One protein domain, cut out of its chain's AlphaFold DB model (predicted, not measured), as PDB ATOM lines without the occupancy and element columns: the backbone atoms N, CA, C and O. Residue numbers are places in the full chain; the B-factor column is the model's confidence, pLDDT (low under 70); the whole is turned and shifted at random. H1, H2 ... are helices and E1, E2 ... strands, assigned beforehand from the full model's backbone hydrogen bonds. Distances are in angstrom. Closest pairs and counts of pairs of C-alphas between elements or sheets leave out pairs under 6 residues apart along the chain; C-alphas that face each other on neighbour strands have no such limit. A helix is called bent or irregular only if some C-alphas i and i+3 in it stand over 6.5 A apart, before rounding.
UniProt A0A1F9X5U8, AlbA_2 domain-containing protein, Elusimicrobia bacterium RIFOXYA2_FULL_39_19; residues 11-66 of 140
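Overview. This is residues 11 to 66 of the 140 residues of the protein "AlbA_2 domain-containing protein" of Elusimicrobia bacterium RIFOXYA2_FULL_39_19 (UniProt A0A1F9X5U8). The model is two separate parts joined by a long link: a small lobe, in which the helix H1 packs over one face of a two-stranded sheet of E1 and E2, and a thin hairpin of E3 and E4 held well away from it, with residues 57 to 62 at its turn sticking out free. The long link, residues 40 to 53, has no named element and bridges the lobe and the hairpin, and no named element of the lobe comes near the hairpin. The printed part has 56 residues with one named helix and four named strands, in the order E1, H1, E2, E3, E4; E1 and E2 are parallel neighbours, E3 and E4 antiparallel ones. The class is mixed, helices and strands, with 15 residues in the helix and 17 in the strands. The whole is extended, with a radius of gyration of the C-alphas of 16.3 A, and its outline is a rod with spans of 50 by 24 by 15 A.

Along the chain. The printed part begins with the strand E1, residues 11 to 13, whose first C-alpha, that of Glu 11, is at (467.597, 242.638, 727.766). The helix H1 follows as residues 16 to 30 and measures 19.2 A from first to last C-alpha; C-alpha 16 is at (471.468, 244.158, 739.911). H1 is irregular: C-alphas 17 and 20 are 8.2 A apart, where about 5 A is found in a regular helix, and its line is a rough one. The strand E2 is residues 36 to 39, 9.8 A long. After the long link comes the strand E3, residues 54 to 58, 12.6 A long. The strand E4, residues 61 to 65, is 12.5 A long and ends with C-alpha 65 at (479.728, 266.772, 730.644).

Arrangement. E1 and E2 are parallel neighbours, with 13 degrees between their directions. C-alphas 11 and 37, which face each other, are 4.7 A apart; N 11 and O 36 are within hydrogen-bond range at 2.9 A, and so are N 38 and O 11 at 2.9 A. E1, H1 and E2 form a strand-helix-strand unit, two parallel neighbour strands with a helix between them along the chain, and its crossover is right-handed. The closest C-alphas of E1 and H1 are those of Glu 11 and Thr 25, 7.5 A apart. The closest C-alphas of H1 and E2 are those of Leu 16 and Ile 39, 6.9 A apart. In the backbone of H1, 9 of 11 O i to N i+4 pairs are within hydrogen-bond range. E3 and E4 are a hairpin of antiparallel neighbours, with 150 degrees between their directions. C-alphas 55 and 64, which face each other, are 4.8 A apart; N 58 and O 61 are within hydrogen-bond range at 2.9 A, as are N 65 and O 54 at 2.9 A. E2 and E3 are apart, and H1 is apart from both E3 and E4.

Size, cuts and confidence. The two C-alphas farthest apart are those of Asn 31 and Gly 59, at 50.3 A, and the first and last printed C-alphas, those of Glu 11 and Phe 66, are 24.7 A apart. The printed part runs from 11 to 66 and has no cut. The link from E2 to E3, with 14 residues, is long; those from E1 to H1, from H1 to E2 and from E3 to E4 are tight. The mean pLDDT of the printed part is 84.5. Confidence is low, under 70, at residues 58 to 59 and 61 to 64, and the mean pLDDT of E4 is 66.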
ATOM      1  N   GLU A  11     468.369 242.484 726.532       94.25
ATOM      2  CA  GLU A  11     467.597 242.638 727.766       94.25
ATOM      3  C   GLU A  11     468.033 243.914 728.497       94.25
ATOM      4  O   GLU A  11     469.235 244.211 728.580       94.25
ATOM      5  N   LEU A  12     467.074 244.656 729.052       94.44
ATOM      6  CA  LEU A  12     467.333 245.816 729.902       94.44
ATOM      7  C   LEU A  12     466.981 245.465 731.348       94.44
ATOM      8  O   LEU A  12     465.956 244.849 731.616       94.44
ATOM      9  N   LYS A  13     467.835 245.848 732.300       93.62
ATOM     10  CA  LYS A  13     467.516 245.743 733.728       93.62
ATOM     11  C   LYS A  13     467.849 247.041 734.450       93.62
ATOM     12  O   LYS A  13     468.999 247.488 734.377       93.62
ATOM     13  N   PRO A  14     466.917 247.639 735.215       89.94
ATOM     14  CA  PRO A  14     467.210 248.848 735.975       89.94
ATOM     15  C   PRO A  14     468.310 248.651 737.025       89.94
ATOM     16  O   PRO A  14     469.067 249.582 737.284       89.94
ATOM     17  N   SER A  15     468.460 247.459 737.626       89.44
ATOM     18  CA  SER A  15     469.548 247.219 738.590       89.44
ATOM     19  C   SER A  15     469.902 245.741 738.798       89.44
ATOM     20  O   SER A  15     469.113 244.846 738.506       89.44
ATOM     21  N   LEU A  16     471.052 245.491 739.438       90.25
ATOM     22  CA  LEU A  16     471.468 244.158 739.911       90.25
ATOM     23  C   LEU A  16     470.516 243.537 740.947       90.25
ATOM     24  O   LEU A  16     470.622 242.348 741.237       90.25
ATOM     25  N   SER A  17     469.571 244.307 741.498       88.88
ATOM     26  CA  SER A  17     468.550 243.770 742.406       88.88
ATOM     27  C   SER A  17     467.660 242.722 741.726       88.88
ATOM     28  O   SER A  17     467.083 241.883 742.410       88.88
ATOM     29  N   GLN A  18     467.586 242.725 740.391       88.12
ATOM     30  CA  GLN A  18     466.850 241.743 739.586       88.12
ATOM     31  C   GLN A  18     467.709 240.531 739.202       88.12
ATOM     32  O   GLN A  18     467.541 239.948 738.135       88.12
ATOM     33  N   ILE A  19     468.649 240.131 740.065       92.44
ATOM     34  CA  ILE A  19     469.603 239.055 739.766       92.44
ATOM     35  C   ILE A  19     468.926 237.752 739.328       92.44
ATOM     36  O   ILE A  19     469.446 237.062 738.462       92.44
ATOM     37  N   LYS A  20     467.750 237.433 739.881       94.12
ATOM     38  CA  LYS A  20     467.000 236.234 739.499       94.12
ATOM     39  C   LYS A  20     466.624 236.266 738.012       94.12
ATOM     40  O   LYS A  20     466.946 235.328 737.295       94.12
ATOM     41  N   GLU A  21     466.019 237.362 737.562       92.88
ATOM     42  CA  GLU A  21     465.647 237.559 736.157       92.88
ATOM     43  C   GLU A  21     466.891 237.585 735.259       92.88
ATOM     44  O   GLU A  21     466.907 236.948 734.217       92.88
ATOM     45  N   ILE A  22     467.974 238.244 735.693       94.81
ATOM     46  CA  ILE A  22     469.240 238.285 734.940       94.81
ATOM     47  C   ILE A  22     469.776 236.872 734.676       94.81
ATOM     48  O   ILE A  22     470.218 236.577 733.570       94.81
ATOM     49  N   ILE A  23     469.743 235.988 735.676       95.06
ATOM     50  CA  ILE A  23     470.222 234.606 735.537       95.06
ATOM     51  C   ILE A  23     469.328 233.796 734.587       95.06
ATOM     52  O   ILE A  23     469.837 232.993 733.797       95.06
ATOM     53  N   GLU A  24     468.016 234.025 734.621       95.12
ATOM     54  CA  GLU A  24     467.068 233.430 733.671       95.12
ATOM     55  C   GLU A  24     467.375 233.893 732.237       95.12
ATOM     56  O   GLU A  24     467.513 233.056 731.342       95.12
ATOM     57  N   THR A  25     467.609 235.192 732.028       94.19
ATOM     58  CA  THR A  25     468.004 235.751 730.726       94.19
ATOM     59  C   THR A  25     469.344 235.198 730.237       94.19
ATOM     60  O   THR A  25     469.455 234.829 729.070       94.19
ATOM     61  N   ILE A  26     470.362 235.090 731.102       94.44
ATOM     62  CA  ILE A  26     471.663 234.499 730.731       94.44
ATOM     63  C   ILE A  26     471.465 233.070 730.226       94.44
ATOM     64  O   ILE A  26     472.035 232.693 729.205       94.44
ATOM     65  N   SER A  27     470.635 232.293 730.923       95.06
ATOM     66  CA  SER A  27     470.333 230.913 730.544       95.06
ATOM     67  C   SER A  27     469.594 230.851 729.206       95.06
ATOM     68  O   SER A  27     469.934 230.036 728.353       95.06
ATOM     69  N   ALA A  28     468.618 231.738 728.991       93.75
ATOM     70  CA  ALA A  28     467.899 231.839 727.725       93.75
ATOM     71  C   ALA A  28     468.836 232.208 726.562       93.75
ATOM     72  O   ALA A  28     468.819 231.531 725.540       93.75
ATOM     73  N   PHE A  29     469.697 233.215 726.732       95.38
ATOM     74  CA  PHE A  29     470.651 233.651 725.708       95.38
ATOM     75  C   PHE A  29     471.740 232.615 725.423       95.38
ATOM     76  O   PHE A  29     472.136 232.455 724.272       95.38
ATOM     77  N   ALA A  30     472.203 231.878 726.434       93.50
ATOM     78  CA  ALA A  30     473.169 230.797 726.241       93.50
ATOM     79  C   ALA A  30     472.609 229.644 725.387       93.50
ATOM     80  O   ALA A  30     473.377 228.938 724.736       93.50
ATOM     81  N   ASN A  31     471.283 229.469 725.377       93.06
ATOM     82  CA  ASN A  31     470.593 228.458 724.578       93.06
ATOM     83  C   ASN A  31     470.218 228.943 723.162       93.06
ATOM     84  O   ASN A  31     469.712 228.149 722.370       93.06
ATOM     85  N   THR A  32     470.421 230.224 722.842       88.94
ATOM     86  CA  THR A  32     470.095 230.830 721.540       88.94
ATOM     87  C   THR A  32     471.360 231.401 720.880       88.94
ATOM     88  O   THR A  32     472.465 230.929 721.131       88.94
ATOM     89  N   GLU A  33     471.237 232.412 720.015       88.31
ATOM     90  CA  GLU A  33     472.366 233.080 719.343       88.31
ATOM     91  C   GLU A  33     473.222 233.955 720.289       88.31
ATOM     92  O   GLU A  33     474.080 234.720 719.842       88.31
ATOM     93  N   GLY A  34     473.005 233.863 721.604       91.25
ATOM     94  CA  GLY A  34     473.561 234.783 722.585       91.25
ATOM     95  C   GLY A  34     472.748 236.072 722.701       91.25
ATOM     96  O   GLY A  34     471.659 236.222 722.151       91.25
ATOM     97  N   GLY A  35     473.283 237.030 723.453       93.62
ATOM     98  CA  GLY A  35     472.626 238.313 723.657       93.62
ATOM     99  C   GLY A  35     473.416 239.243 724.562       93.62
ATOM    100  O   GLY A  35     474.514 238.924 725.028       93.62
ATOM    101  N   LYS A  36     472.862 240.431 724.791       94.12
ATOM    102  CA  LYS A  36     473.439 241.472 725.644       94.12
ATOM    103  C   LYS A  36     472.436 241.853 726.719       94.12
ATOM    104  O   LYS A  36     471.278 242.116 726.419       94.12
ATOM    105  N   ILE A  37     472.906 241.934 727.956       93.50
ATOM    106  CA  ILE A  37     472.124 242.447 729.079       93.50
ATOM    107  C   ILE A  37     472.726 243.791 729.475       93.50
ATOM    108  O   ILE A  37     473.912 243.861 729.806       93.50
ATOM    109  N   TYR A  38     471.929 244.855 729.432       92.31
ATOM    110  CA  TYR A  38     472.337 246.176 729.907       92.31
ATOM    111  C   TYR A  38     471.762 246.420 731.299       92.31
ATOM    112  O   TYR A  38     470.552 246.354 731.500       92.31
ATOM    113  N   ILE A  39     472.635 246.726 732.257       91.94
ATOM    114  CA  ILE A  39     472.254 247.011 733.644       91.94
ATOM    115  C   ILE A  39     472.307 248.518 733.890       91.94
ATOM    116  O   ILE A  39     473.251 249.181 733.466       91.94
ATOM    117  N   GLY A  40     471.309 249.044 734.599       89.56
ATOM    118  CA  GLY A  40     471.142 250.478 734.833       89.56
ATOM    119  C   GLY A  40     470.227 251.151 733.814       89.56
ATOM    120  O   GLY A  40     470.287 252.367 733.672       89.56
ATOM    121  N   ILE A  41     469.402 250.395 733.083       90.12
ATOM    122  CA  ILE A  41     468.438 250.942 732.118       90.12
ATOM    123  C   ILE A  41     467.053 250.415 732.483       90.12
ATOM    124  O   ILE A  41     466.854 249.206 732.551       90.12
ATOM    125  N   ALA A  42     466.115 251.317 732.756       85.81
ATOM    126  CA  ALA A  42     464.719 250.962 732.982       85.81
ATOM    127  C   ALA A  42     464.079 250.417 731.700       85.81
ATOM    128  O   ALA A  42     464.498 250.777 730.602       85.81
ATOM    129  N   ASP A  43     462.985 249.674 731.835       82.06
ATOM    130  CA  ASP A  43     462.214 249.112 730.712       82.06
ATOM    131  C   ASP A  43     461.716 250.202 729.739       82.06
ATOM    132  O   ASP A  43     461.479 249.972 728.556       82.06
ATOM    133  N   THR A  44     461.610 251.446 730.219       82.69
ATOM    134  CA  THR A  44     461.288 252.635 729.413       82.69
ATOM    135  C   THR A  44     462.427 253.094 728.489       82.69
ATOM    136  O   THR A  44     462.225 253.997 727.666       82.69
ATOM    137  N   GLY A  45     463.622 252.517 728.639       81.81
ATOM    138  CA  GLY A  45     464.869 252.915 727.987       81.81
ATOM    139  C   GLY A  45     465.630 254.036 728.708       81.81
ATOM    140  O   GLY A  45     466.613 254.541 728.161       81.81
ATOM    141  N   GLN A  46     465.185 254.462 729.897       82.00
ATOM    142  CA  GLN A  46     465.833 255.523 730.676       82.00
ATOM    143  C   GLN A  46     467.025 254.981 731.477       82.00
ATOM    144  O   GLN A  46     466.887 254.007 732.214       82.00
ATOM    145  N   ILE A  47     468.181 255.642 731.374       85.56
ATOM    146  CA  ILE A  47     469.377 255.299 732.155       85.56
ATOM    147  C   ILE A  47     469.182 255.755 733.607       85.56
ATOM    148  O   ILE A  47     468.782 256.888 733.862       85.56
ATOM    149  N   GLN A  48     469.468 254.871 734.557       82.62
ATOM    150  CA  GLN A  48     469.358 255.108 735.993       82.62
ATOM    151  C   GLN A  48     470.741 255.225 736.637       82.62
ATOM    152  O   GLN A  48     471.699 254.574 736.225       82.62
ATOM    153  N   GLY A  49     470.843 256.041 737.687       73.50
ATOM    154  CA  GLY A  49     472.065 256.161 738.489       73.50
ATOM    155  C   GLY A  49     473.169 257.029 737.875       73.50
ATOM    156  O   GLY A  49     474.205 257.208 738.512       73.50
ATOM    157  N   LEU A  50     472.946 257.603 736.690       76.44
ATOM    158  CA  LEU A  50     473.780 258.668 736.138       76.44
ATOM    159  C   LEU A  50     473.067 260.018 736.284       76.44
ATOM    160  O   LEU A  50     471.846 260.077 736.129       76.44
ATOM    161  N   PRO A  51     473.801 261.100 736.589       73.19
ATOM    162  CA  PRO A  51     473.229 262.436 736.572       73.19
ATOM    163  C   PRO A  51     472.859 262.841 735.148       73.19
ATOM    164  O   PRO A  51     473.487 262.400 734.181       73.19
ATOM    165  N   GLU A  52     471.854 263.709 735.040       72.38
ATOM    166  CA  GLU A  52     471.462 264.307 733.766       72.38
ATOM    167  C   GLU A  52     472.674 265.017 733.129       72.38
ATOM    168  O   GLU A  52     473.353 265.801 733.807       72.38
ATOM    169  N   PRO A  53     472.990 264.731 731.854       77.00
ATOM    170  CA  PRO A  53     474.129 265.335 731.181       77.00
ATOM    171  C   PRO A  53     473.915 266.839 730.999       77.00
ATOM    172  O   PRO A  53     472.835 267.287 730.611       77.00
ATOM    173  N   VAL A  54     474.975 267.617 731.221       79.00
ATOM    174  CA  VAL A  54     475.001 269.044 730.877       79.00
ATOM    175  C   VAL A  54     475.749 269.197 729.559       79.00
ATOM    176  O   VAL A  54     476.823 268.620 729.382       79.00
ATOM    177  N   TYR A  55     475.173 269.951 728.628       77.94
ATOM    178  CA  TYR A  55     475.770 270.219 727.324       77.94
ATOM    179  C   TYR A  55     476.404 271.607 727.337       77.94
ATOM    180  O   TYR A  55     475.720 272.589 727.628       77.94
ATOM    181  N   GLU A  56     477.692 271.683 727.020       75.44
ATOM    182  CA  GLU A  56     478.426 272.943 726.889       75.44
ATOM    183  C   GLU A  56     479.073 273.023 725.502       75.44
ATOM    184  O   GLU A  56     479.632 272.049 724.991       75.44
ATOM    185  N   GLU A  57     478.970 274.189 724.868       70.88
ATOM    186  CA  GLU A  57     479.580 274.458 723.568       70.88
ATOM    187  C   GLU A  57     480.960 275.092 723.787       70.88
ATOM    188  O   GLU A  57     481.082 276.152 724.400       70.88
ATOM    189  N   ALA A  58     482.013 274.432 723.306       69.00
ATOM    190  CA  ALA A  58     483.395 274.860 723.490       69.00
ATOM    191  C   ALA A  58     484.099 274.945 722.130       69.00
ATOM    192  O   ALA A  58     484.501 273.936 721.553       69.00
ATOM    193  N   GLY A  59     484.244 276.167 721.605       65.69
ATOM    194  CA  GLY A  59     485.076 276.446 720.427       65.69
ATOM    195  C   GLY A  59     484.674 275.685 719.157       65.69
ATOM    196  O   GLY A  59     485.541 275.176 718.454       65.69
ATOM    197  N   GLY A  60     483.372 275.562 718.879       75.19
ATOM    198  CA  GLY A  60     482.855 274.828 717.714       75.19
ATOM    199  C   GLY A  60     482.773 273.308 717.899       75.19
ATOM    200  O   GLY A  60     482.402 272.603 716.963       75.19
ATOM    201  N   SER A  61     483.089 272.798 719.093       59.72
ATOM    202  CA  SER A  61     482.791 271.424 719.509       59.72
ATOM    203  C   SER A  61     481.685 271.411 720.563       59.72
ATOM    204  O   SER A  61     481.649 272.267 721.447       59.72
ATOM    205  N   PHE A  62     480.795 270.420 720.499       62.84
ATOM    206  CA  PHE A  62     479.857 270.137 721.585       62.84
ATOM    207  C   PHE A  62     480.519 269.184 722.585       62.84
ATOM    208  O   PHE A  62     481.066 268.148 722.199       62.84
ATOM    209  N   VAL A  63     480.478 269.530 723.870       68.75
ATOM    210  CA  VAL A  63     480.987 268.694 724.959       68.75
ATOM    211  C   VAL A  63     479.809 268.266 725.826       68.75
ATOM    212  O   VAL A  63     479.063 269.093 726.349       68.75
ATOM    213  N   THR A  64     479.642 266.955 725.991       64.69
ATOM    214  CA  THR A  64     478.707 266.388 726.969       64.69
ATOM    215  C   THR A  64     479.456 266.147 728.272       64.69
ATOM    216  O   THR A  64     480.347 265.296 728.328       64.69
ATOM    217  N   VAL A  65     479.097 266.879 729.325       72.50
ATOM    218  CA  VAL A  65     479.728 266.772 730.644       72.50
ATOM    219  C   VAL A  65     478.856 265.916 731.559       72.50
ATOM    220  O   VAL A  65     477.750 266.299 731.940       72.50
ATOM    221  N   PHE A  66     479.391 264.766 731.969       70.50
ATOM    222  CA  PHE A  66     478.847 263.977 733.072       70.50
ATOM    223  C   PHE A  66     479.557 264.407 734.352       70.50
ATOM    224  O   PHE A  66     480.676 263.972 734.631       70.50
TER     225      PHE A  66